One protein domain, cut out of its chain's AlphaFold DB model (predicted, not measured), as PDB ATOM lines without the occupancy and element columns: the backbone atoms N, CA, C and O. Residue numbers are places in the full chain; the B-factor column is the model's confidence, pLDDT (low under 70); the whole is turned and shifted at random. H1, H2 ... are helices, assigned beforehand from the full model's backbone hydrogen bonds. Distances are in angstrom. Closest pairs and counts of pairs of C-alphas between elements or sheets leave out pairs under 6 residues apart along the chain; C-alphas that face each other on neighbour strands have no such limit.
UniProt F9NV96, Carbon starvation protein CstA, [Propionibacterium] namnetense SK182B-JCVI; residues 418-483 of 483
ATOM      1  N   ASP A 418     134.878 167.512 195.357       88.31
ATOM      2  CA  ASP A 418     135.019 166.937 194.024       88.31
ATOM      3  C   ASP A 418     136.060 167.712 193.197       88.31
ATOM      4  O   ASP A 418     136.110 168.945 193.193       88.31
ATOM      5  N   ARG A 419     136.903 166.984 192.465       88.50
ATOM      6  CA  ARG A 419     138.030 167.584 191.744       88.50
ATOM      7  C   ARG A 419     137.569 168.536 190.640       88.50
ATOM      8  O   ARG A 419     138.260 169.519 190.377       88.50
ATOM      9  N   GLY A 420     136.430 168.267 189.999       88.75
ATOM     10  CA  GLY A 420     135.881 169.126 188.954       88.75
ATOM     11  C   GLY A 420     135.417 170.460 189.530       88.75
ATOM     12  O   GLY A 420     135.779 171.524 189.021       88.75
ATOM     13  N   ILE A 421     134.710 170.399 190.661       89.00
ATOM     14  CA  ILE A 421     134.318 171.583 191.436       89.00
ATOM     15  C   ILE A 421     135.563 172.345 191.907       89.00
ATOM     16  O   ILE A 421     135.667 173.547 191.674       89.00
ATOM     17  N   TYR A 422     136.550 171.656 192.486       90.31
ATOM     18  CA  TYR A 422     137.798 172.268 192.947       90.31
ATOM     19  C   TYR A 422     138.483 173.106 191.855       90.31
ATOM     20  O   TYR A 422     138.856 174.257 192.113       90.31
ATOM     21  N   PHE A 423     138.626 172.571 190.636       90.06
ATOM     22  CA  PHE A 423     139.253 173.305 189.535       90.06
ATOM     23  C   PHE A 423     138.379 174.450 189.023       90.06
ATOM     24  O   PHE A 423     138.913 175.529 188.773       90.06
ATOM     25  N   ALA A 424     137.059 174.276 188.923       89.25
ATOM     26  CA  ALA A 424     136.156 175.366 188.539       89.25
ATOM     27  C   ALA A 424     136.223 176.544 189.529       89.25
ATOM     28  O   ALA A 424     136.133 177.709 189.138       89.25
ATOM     29  N   MET A 425     136.406 176.238 190.814       86.56
ATOM     30  CA  MET A 425     136.452 177.235 191.877       86.56
ATOM     31  C   MET A 425     137.789 177.956 191.983       86.56
ATOM     32  O   MET A 425     137.813 179.161 192.223       86.56
ATOM     33  N   ASN A 426     138.901 177.234 191.843       88.06
ATOM     34  CA  ASN A 426     140.227 177.778 192.136       88.06
ATOM     35  C   ASN A 426     140.995 178.221 190.888       88.06
ATOM     36  O   ASN A 426     141.987 178.936 191.021       88.06
ATOM     37  N   SER A 427     140.558 177.854 189.683       88.81
ATOM     38  CA  SER A 427     141.237 178.307 188.465       88.81
ATOM     39  C   SER A 427     141.003 179.803 188.214       88.81
ATOM     40  O   SER A 427     139.924 180.317 188.533       88.81
ATOM     41  N   PRO A 428     141.983 180.524 187.638       86.38
ATOM     42  CA  PRO A 428     141.876 181.960 187.404       86.38
ATOM     43  C   PRO A 428     140.660 182.342 186.552       86.38
ATOM     44  O   PRO A 428     140.319 181.648 185.595       86.38
ATOM     45  N   ALA A 429     140.075 183.507 186.836       85.19
ATOM     46  CA  ALA A 429     138.947 184.070 186.087       85.19
ATOM     47  C   ALA A 429     139.186 184.138 184.568       85.19
ATOM     48  O   ALA A 429     138.271 183.915 183.780       85.19
ATOM     49  N   GLY A 430     140.427 184.412 184.146       86.00
ATOM     50  CA  GLY A 430     140.797 184.446 182.728       86.00
ATOM     51  C   GLY A 430     140.725 183.082 182.032       86.00
ATOM     52  O   GLY A 430     140.560 183.036 180.820       86.00
ATOM     53  N   ALA A 431     140.816 181.983 182.785       85.31
ATOM     54  CA  ALA A 431     140.694 180.626 182.260       85.31
ATOM     55  C   ALA A 431     139.239 180.134 182.270       85.31
ATOM     56  O   ALA A 431     138.789 179.492 181.326       85.31
ATOM     57  N   THR A 432     138.489 180.457 183.325       87.00
ATOM     58  CA  THR A 432     137.103 179.995 183.496       87.00
ATOM     59  C   THR A 432     136.070 180.921 182.871       87.00
ATOM     60  O   THR A 432     134.911 180.535 182.811       87.00
ATOM     61  N   GLY A 433     136.422 182.150 182.483       85.56
ATOM     62  CA  GLY A 433     135.491 183.163 181.977       85.56
ATOM     63  C   GLY A 433     134.492 183.709 183.008       85.56
ATOM     64  O   GLY A 433     133.569 184.415 182.615       85.56
ATOM     65  N   ASN A 434     134.635 183.391 184.304       84.94
ATOM     66  CA  ASN A 434     133.721 183.786 185.394       84.94
ATOM     67  C   ASN A 434     132.244 183.365 185.232       84.94
ATOM     68  O   ASN A 434     131.390 183.832 185.987       84.94
ATOM     69  N   THR A 435     131.922 182.462 184.302       88.19
ATOM     70  CA  THR A 435     130.575 181.886 184.168       88.19
ATOM     71  C   THR A 435     130.596 180.389 184.440       88.19
ATOM     72  O   THR A 435     131.618 179.728 184.253       88.19
ATOM     73  N   VAL A 436     129.461 179.838 184.875       88.62
ATOM     74  CA  VAL A 436     129.327 178.398 185.148       88.62
ATOM     75  C   VAL A 436     129.614 177.582 183.885       88.62
ATOM     76  O   VAL A 436     130.349 176.601 183.939       88.62
ATOM     77  N   GLN A 437     129.094 178.011 182.735       91.19
ATOM     78  CA  GLN A 437     129.215 177.294 181.467       91.19
ATOM     79  C   GLN A 437     130.661 177.274 180.963       91.19
ATOM     80  O   GLN A 437     131.174 176.217 180.592       91.19
ATOM     81  N   SER A 438     131.344 178.421 180.992       91.12
ATOM     82  CA  SER A 438     132.746 178.498 180.576       91.12
ATOM     83  C   SER A 438     133.682 177.791 181.563       91.12
ATOM     84  O   SER A 438     134.650 177.166 181.132       91.12
ATOM     85  N   ALA A 439     133.362 177.781 182.863       89.25
ATOM     86  CA  ALA A 439     134.103 177.005 183.855       89.25
ATOM     87  C   ALA A 439     133.971 175.493 183.626       89.25
ATOM     88  O   ALA A 439     134.970 174.779 183.684       89.25
ATOM     89  N   VAL A 440     132.765 175.006 183.313       92.00
ATOM     90  CA  VAL A 440     132.525 173.598 182.961       92.00
ATOM     91  C   VAL A 440     133.328 173.202 181.724       92.00
ATOM     92  O   VAL A 440     134.031 172.191 181.746       92.00
ATOM     93  N   ALA A 441     133.273 174.015 180.665       91.00
ATOM     94  CA  ALA A 441     134.032 173.767 179.442       91.00
ATOM     95  C   ALA A 441     135.543 173.717 179.715       91.00
ATOM     96  O   ALA A 441     136.218 172.786 179.277       91.00
ATOM     97  N   TYR A 442     136.056 174.670 180.497       91.25
ATOM     98  CA  TYR A 442     137.460 174.712 180.894       91.25
ATOM     99  C   TYR A 442     137.880 173.469 181.685       91.25
ATOM    100  O   TYR A 442     138.848 172.812 181.309       91.25
ATOM    101  N   VAL A 443     137.148 173.097 182.740       90.56
ATOM    102  CA  VAL A 443     137.506 171.930 183.564       90.56
ATOM    103  C   VAL A 443     137.469 170.643 182.746       90.56
ATOM    104  O   VAL A 443     138.394 169.837 182.835       90.56
ATOM    105  N   ASN A 444     136.455 170.474 181.898       91.62
ATOM    106  CA  ASN A 444     136.348 169.296 181.039       91.62
ATOM    107  C   ASN A 444     137.447 169.269 179.957       91.62
ATOM    108  O   ASN A 444     137.883 168.188 179.560       91.62
ATOM    109  N   SER A 445     137.968 170.430 179.541       90.94
ATOM    110  CA  SER A 445     139.126 170.525 178.635       90.94
ATOM    111  C   SER A 445     140.452 170.055 179.252       90.94
ATOM    112  O   SER A 445     141.391 169.770 178.512       90.94
ATOM    113  N   LEU A 446     140.543 169.927 180.586       86.94
ATOM    114  CA  LEU A 446     141.785 169.533 181.267       86.94
ATOM    115  C   LEU A 446     142.184 168.069 181.013       86.94
ATOM    116  O   LEU A 446     143.298 167.680 181.362       86.94
ATOM    117  N   GLY A 447     141.291 167.248 180.442       81.62
ATOM    118  CA  GLY A 447     141.583 165.858 180.068       81.62
ATOM    119  C   GLY A 447     141.906 164.947 181.259       81.62
ATOM    120  O   GLY A 447     142.557 163.914 181.106       81.62
ATOM    121  N   LEU A 448     141.491 165.339 182.464       83.00
ATOM    122  CA  LEU A 448     141.752 164.603 183.690       83.00
ATOM    123  C   LEU A 448     140.785 163.421 183.824       83.00
ATOM    124  O   LEU A 448     139.572 163.593 183.883       83.00
ATOM    125  N   SER A 449     141.331 162.209 183.930       78.19
ATOM    126  CA  SER A 449     140.527 161.002 184.148       78.19
ATOM    127  C   SER A 449     139.729 161.094 185.456       78.19
ATOM    128  O   SER A 449     140.297 161.382 186.515       78.19
ATOM    129  N   GLY A 450     138.414 160.861 185.369       75.31
ATOM    130  CA  GLY A 450     137.498 160.889 186.512       75.31
ATOM    131  C   GLY A 450     137.236 162.285 187.082       75.31
ATOM    132  O   GLY A 450     136.787 162.392 188.218       75.31
ATOM    133  N   VAL A 451     137.545 163.348 186.334       82.19
ATOM    134  CA  VAL A 451     137.297 164.734 186.741       82.19
ATOM    135  C   VAL A 451     136.400 165.388 185.703       82.19
ATOM    136  O   VAL A 451     136.834 165.680 184.592       82.19
ATOM    137  N   HIS A 452     135.151 165.631 186.086       83.94
ATOM    138  CA  HIS A 452     134.169 166.302 185.246       83.94
ATOM    139  C   HIS A 452     133.467 167.377 186.063       83.94
ATOM    140  O   HIS A 452     133.106 167.149 187.214       83.94
ATOM    141  N   ALA A 453     133.284 168.552 185.472       85.25
ATOM    142  CA  ALA A 453     132.429 169.579 186.044       85.25
ATOM    143  C   ALA A 453     131.058 169.529 185.370       85.25
ATOM    144  O   ALA A 453     130.957 169.393 184.150       85.25
ATOM    145  N   ASP A 454     130.013 169.684 186.176       89.06
ATOM    146  CA  ASP A 454     128.637 169.836 185.719       89.06
ATOM    147  C   ASP A 454     128.069 171.178 186.205       89.06
ATOM    148  O   ASP A 454     128.337 171.629 187.323       89.06
ATOM    149  N   ALA A 455     127.272 171.824 185.358       89.19
ATOM    150  CA  ALA A 455     126.687 173.124 185.658       89.19
ATOM    151  C   ALA A 455     125.686 173.043 186.821       89.19
ATOM    152  O   ALA A 455     125.650 173.953 187.660       89.19
ATOM    153  N   ASN A 456     124.912 171.951 186.917       89.50
ATOM    154  CA  ASN A 456     123.984 171.759 188.033       89.50
ATOM    155  C   ASN A 456     124.742 171.482 189.329       89.50
ATOM    156  O   ASN A 456     124.367 172.037 190.361       89.50
ATOM    157  N   ALA A 457     125.829 170.707 189.282       87.00
ATOM    158  CA  ALA A 457     126.697 170.494 190.438       87.00
ATOM    159  C   ALA A 457     127.292 171.814 190.960       87.00
ATOM    160  O   ALA A 457     127.201 172.092 192.157       87.00
ATOM    161  N   LEU A 458     127.821 172.674 190.080       86.00
ATOM    162  CA  LEU A 458     128.372 173.976 190.479       86.00
ATOM    163  C   LEU A 458     127.304 174.913 191.056       86.00
ATOM    164  O   LEU A 458     127.531 175.554 192.081       86.00
ATOM    165  N   THR A 459     126.125 174.965 190.434       87.12
ATOM    166  CA  THR A 459     125.020 175.826 190.887       87.12
ATOM    167  C   THR A 459     124.421 175.331 192.205       87.12
ATOM    168  O   THR A 459     124.122 176.126 193.093       87.12
ATOM    169  N   THR A 460     124.264 174.016 192.359       87.19
ATOM    170  CA  THR A 460     123.781 173.397 193.603       87.19
ATOM    171  C   THR A 460     124.774 173.617 194.732       87.19
ATOM    172  O   THR A 460     124.376 174.022 195.818       87.19
ATOM    173  N   THR A 461     126.066 173.432 194.467       84.50
ATOM    174  CA  THR A 461     127.117 173.673 195.462       84.50
ATOM    175  C   THR A 461     127.149 175.140 195.881       84.50
ATOM    176  O   THR A 461     127.220 175.422 197.071       84.50
ATOM    177  N   ALA A 462     127.003 176.078 194.939       82.38
ATOM    178  CA  ALA A 462     126.891 177.497 195.271       82.38
ATOM    179  C   ALA A 462     125.711 177.774 196.215       82.38
ATOM    180  O   ALA A 462     125.896 178.411 197.248       82.38
ATOM    181  N   LYS A 463     124.532 177.198 195.938       81.31
ATOM    182  CA  LYS A 463     123.360 177.313 196.824       81.31
ATOM    183  C   LYS A 463     123.589 176.699 198.205       81.31
ATOM    184  O   LYS A 463     123.196 177.311 199.190       81.31
ATOM    185  N   LEU A 464     124.212 175.520 198.283       79.19
ATOM    186  CA  LEU A 464     124.504 174.849 199.556       79.19
ATOM    187  C   LEU A 464     125.462 175.666 200.430       79.19
ATOM    188  O   LEU A 464     125.298 175.691 201.642       79.19
ATOM    189  N   VAL A 465     126.417 176.363 199.812       71.75
ATOM    190  CA  VAL A 465     127.381 177.239 200.500       71.75
ATOM    191  C   VAL A 465     126.822 178.657 200.728       71.75
ATOM    192  O   VAL A 465     127.482 179.491 201.337       71.75
ATOM    193  N   GLY A 466     125.591 178.943 200.286       69.31
ATOM    194  CA  GLY A 466     124.957 180.256 200.450       69.31
ATOM    195  C   GLY A 466     125.534 181.349 199.543       69.31
ATOM    196  O   GLY A 466     125.389 182.532 199.829       69.31
ATOM    197  N   GLU A 467     126.188 180.972 198.446       73.25
ATOM    198  CA  GLU A 467     126.869 181.874 197.517       73.25
ATOM    199  C   GLU A 467     126.137 181.974 196.174       73.25
ATOM    200  O   GLU A 467     125.552 181.014 195.673       73.25
ATOM    201  N   THR A 468     126.227 183.139 195.526       75.25
ATOM    202  CA  THR A 468     125.646 183.346 194.184       75.25
ATOM    203  C   THR A 468     126.410 182.594 193.093       75.25
ATOM    204  O   THR A 468     125.832 182.177 192.093       75.25
ATOM    205  N   SER A 469     127.720 182.420 193.279       80.88
ATOM    206  CA  SER A 469     128.596 181.651 192.398       80.88
ATOM    207  C   SER A 469     129.878 181.270 193.126       80.88
ATOM    208  O   SER A 469     130.442 182.077 193.870       80.88
ATOM    209  N   ILE A 470     130.370 180.067 192.837       82.19
ATOM    210  CA  ILE A 470     131.630 179.523 193.357       82.19
ATOM    211  C   ILE A 470     132.771 179.552 192.329       82.19
ATOM    212  O   ILE A 470     133.906 179.238 192.674       82.19
ATOM    213  N   VAL A 471     132.500 179.946 191.080       85.25
ATOM    214  CA  VAL A 471     133.493 179.965 189.991       85.25
ATOM    215  C   VAL A 471     134.574 181.015 190.259       85.25
ATOM    216  O   VAL A 471     134.258 182.157 190.587       85.25
ATOM    217  N   SER A 472     135.844 180.628 190.092       83.00
ATOM    218  CA  SER A 472     137.018 181.512 190.210       83.00
ATOM    219  C   SER A 472     137.054 182.376 191.471       83.00
ATOM    220  O   SER A 472     137.414 183.554 191.444       83.00
ATOM    221  N   ARG A 473     136.731 181.769 192.614       73.88
ATOM    222  CA  ARG A 473     136.849 182.386 193.943       73.88
ATOM    223  C   ARG A 473     138.248 182.229 194.551       73.88
ATOM    224  O   ARG A 473     138.419 182.281 195.770       73.88
ATOM    225  N   THR A 474     139.260 182.039 193.705       58.59
ATOM    226  CA  THR A 474     140.663 181.838 194.075       58.59
ATOM    227  C   THR A 474     141.137 182.905 195.066       58.59
ATOM    228  O   THR A 474     141.118 184.096 194.765       58.59
ATOM    229  N   GLY A 475     141.564 182.491 196.262       49.28
ATOM    230  CA  GLY A 475     142.111 183.396 197.284       49.28
ATOM    231  C   GLY A 475     141.099 184.290 198.015       49.28
ATOM    232  O   GLY A 475     141.500 185.052 198.891       49.28
ATOM    233  N   GLY A 476     139.806 184.179 197.708       40.72
ATOM    234  CA  GLY A 476     138.727 184.933 198.345       40.72
ATOM    235  C   GLY A 476     137.649 183.996 198.859       40.72
ATOM    236  O   GLY A 476     136.518 184.099 198.398       40.72
ATOM    237  N   ALA A 477     138.045 183.062 199.735       34.50
ATOM    238  CA  ALA A 477     137.208 182.019 200.322       34.50
ATOM    239  C   ALA A 477     135.715 182.407 200.346       34.50
ATOM    240  O   ALA A 477     135.359 183.313 201.106       34.50
ATOM    241  N   PRO A 478     134.829 181.727 199.588       39.31
ATOM    242  CA  PRO A 478     133.476 181.574 200.094       39.31
ATOM    243  C   PRO A 478     133.598 180.856 201.451       39.31
ATOM    244  O   PRO A 478     134.601 180.159 201.670       39.31
ATOM    245  N   PRO A 479     132.671 181.059 202.395       41.22
ATOM    246  CA  PRO A 479     132.788 180.579 203.767       41.22
ATOM    247  C   PRO A 479     132.704 179.043 203.822       41.22
ATOM    248  O   PRO A 479     131.716 178.457 204.239       41.22
ATOM    249  N   TRP A 480     133.789 178.373 203.443       45.06
ATOM    250  CA  TRP A 480     133.993 176.939 203.572       45.06
ATOM    251  C   TRP A 480     133.926 176.384 205.003       45.06
ATOM    252  O   TRP A 480     133.748 175.175 205.108       45.06
ATOM    253  N   PRO A 481     134.050 177.146 206.114       32.91
ATOM    254  CA  PRO A 481     134.018 176.489 207.416       32.91
ATOM    255  C   PRO A 481     132.622 176.179 207.982       32.91
ATOM    256  O   PRO A 481     132.565 175.706 209.115       32.91
ATOM    257  N   LEU A 482     131.519 176.499 207.292       29.39
ATOM    258  CA  LEU A 482     130.178 176.519 207.907       29.39
ATOM    259  C   LEU A 482     129.097 175.673 207.205       29.39
ATOM    260  O   LEU A 482     127.922 175.862 207.513       29.39
ATOM    261  N   VAL A 483     129.465 174.724 206.336       26.66
ATOM    262  CA  VAL A 483     128.521 173.712 205.810       26.66
ATOM    263  C   VAL A 483     128.971 172.307 206.163       26.66
ATOM    264  O   VAL A 483     130.152 171.990 205.893       26.66
TER     265      VAL A 483
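This is residues 418 to 483 of the 483 residues of the protein "Carbon starvation protein CstA" of [Propionibacterium] namnetense SK182B-JCVI (UniProt F9NV96). Three helices, H1, H3 and H4, are set at steep angles to one another with their centres in a triangle, and the very short H2 packs on H3. H3 is the helix that the other three touch; H4 meets it near its first residues and makes a corner with it, while a tail without named elements, residues 465 to 483, folds back from H4 past the end of H1 and then loops away to the last residue. The printed part has 66 residues with four named helices, in the order H1, H2, H3, H4, and no named strand; the class is all helix, though under half of the residues, 32 of 66, are in named elements. The whole is compact, with a radius of gyration of the C-alphas of 10.9 A, and its C-alphas span 32 by 23 by 17 A.

The hub is H3, residues 436 to 445, which touches the three other helices. H1, residues 419 to 426, touches H3 at a steep tilt of 58 degrees, and the two run opposite ways; their closest C-alphas, those of Ala 424 and Ala 439, are 5.4 A apart. H2, residues 429 to 432, touches H3 with the C-alphas of Thr 432 and Ala 439 closest, at 4.3 A. H4, residues 455 to 464, touches H3 at a steep tilt of 57 degrees, opposite ways; the closest C-alphas are those of Val 436 and Ala 455, 5.9 A apart. H1 and H4 are close but not clearly touching, with the C-alphas of Ile 421 and Leu 458 closest at 6.5 A; they run the same way at a steep tilt of 68 degrees, only just short of about perpendicular. H1 and H2 are close but not clearly touching, the closest C-alphas being those of Ala 424 and Thr 432 at 6.9 A. H2 and H4 are apart. In H1, H3 and H4 every O i to N i+4 pair is within hydrogen-bond range; H2 is too short for such a pair, and its one O i to N i+3 pair is within range.

H3 runs from Val 436 to Ser 445, 14.2 A from first to last C-alpha, with C-alpha 436 at (129.327, 178.398, 185.148). H4, Ala 455 to Leu 464, is also 14.2 A long and ends with C-alpha 464 at (124.504, 174.849, 199.556). H1, Arg 419 to Asn 426, is 10.4 A long and begins with C-alpha 419 at (138.030, 167.584, 191.744). H2, Ala 429 to Thr 432, measures 5.2 A.

The two C-alphas farthest apart are those of Gly 447 and Leu 482, 31.9 A. The printed part has no cut and ends at Val 483, the chain's last residue. The links H1 to H2 and H2 to H3 are tight, and the link H3 to H4, with 9 residues, is short. The mean pLDDT of the printed part is 78.4; residue 466 and residues 474 to 483 are under 70.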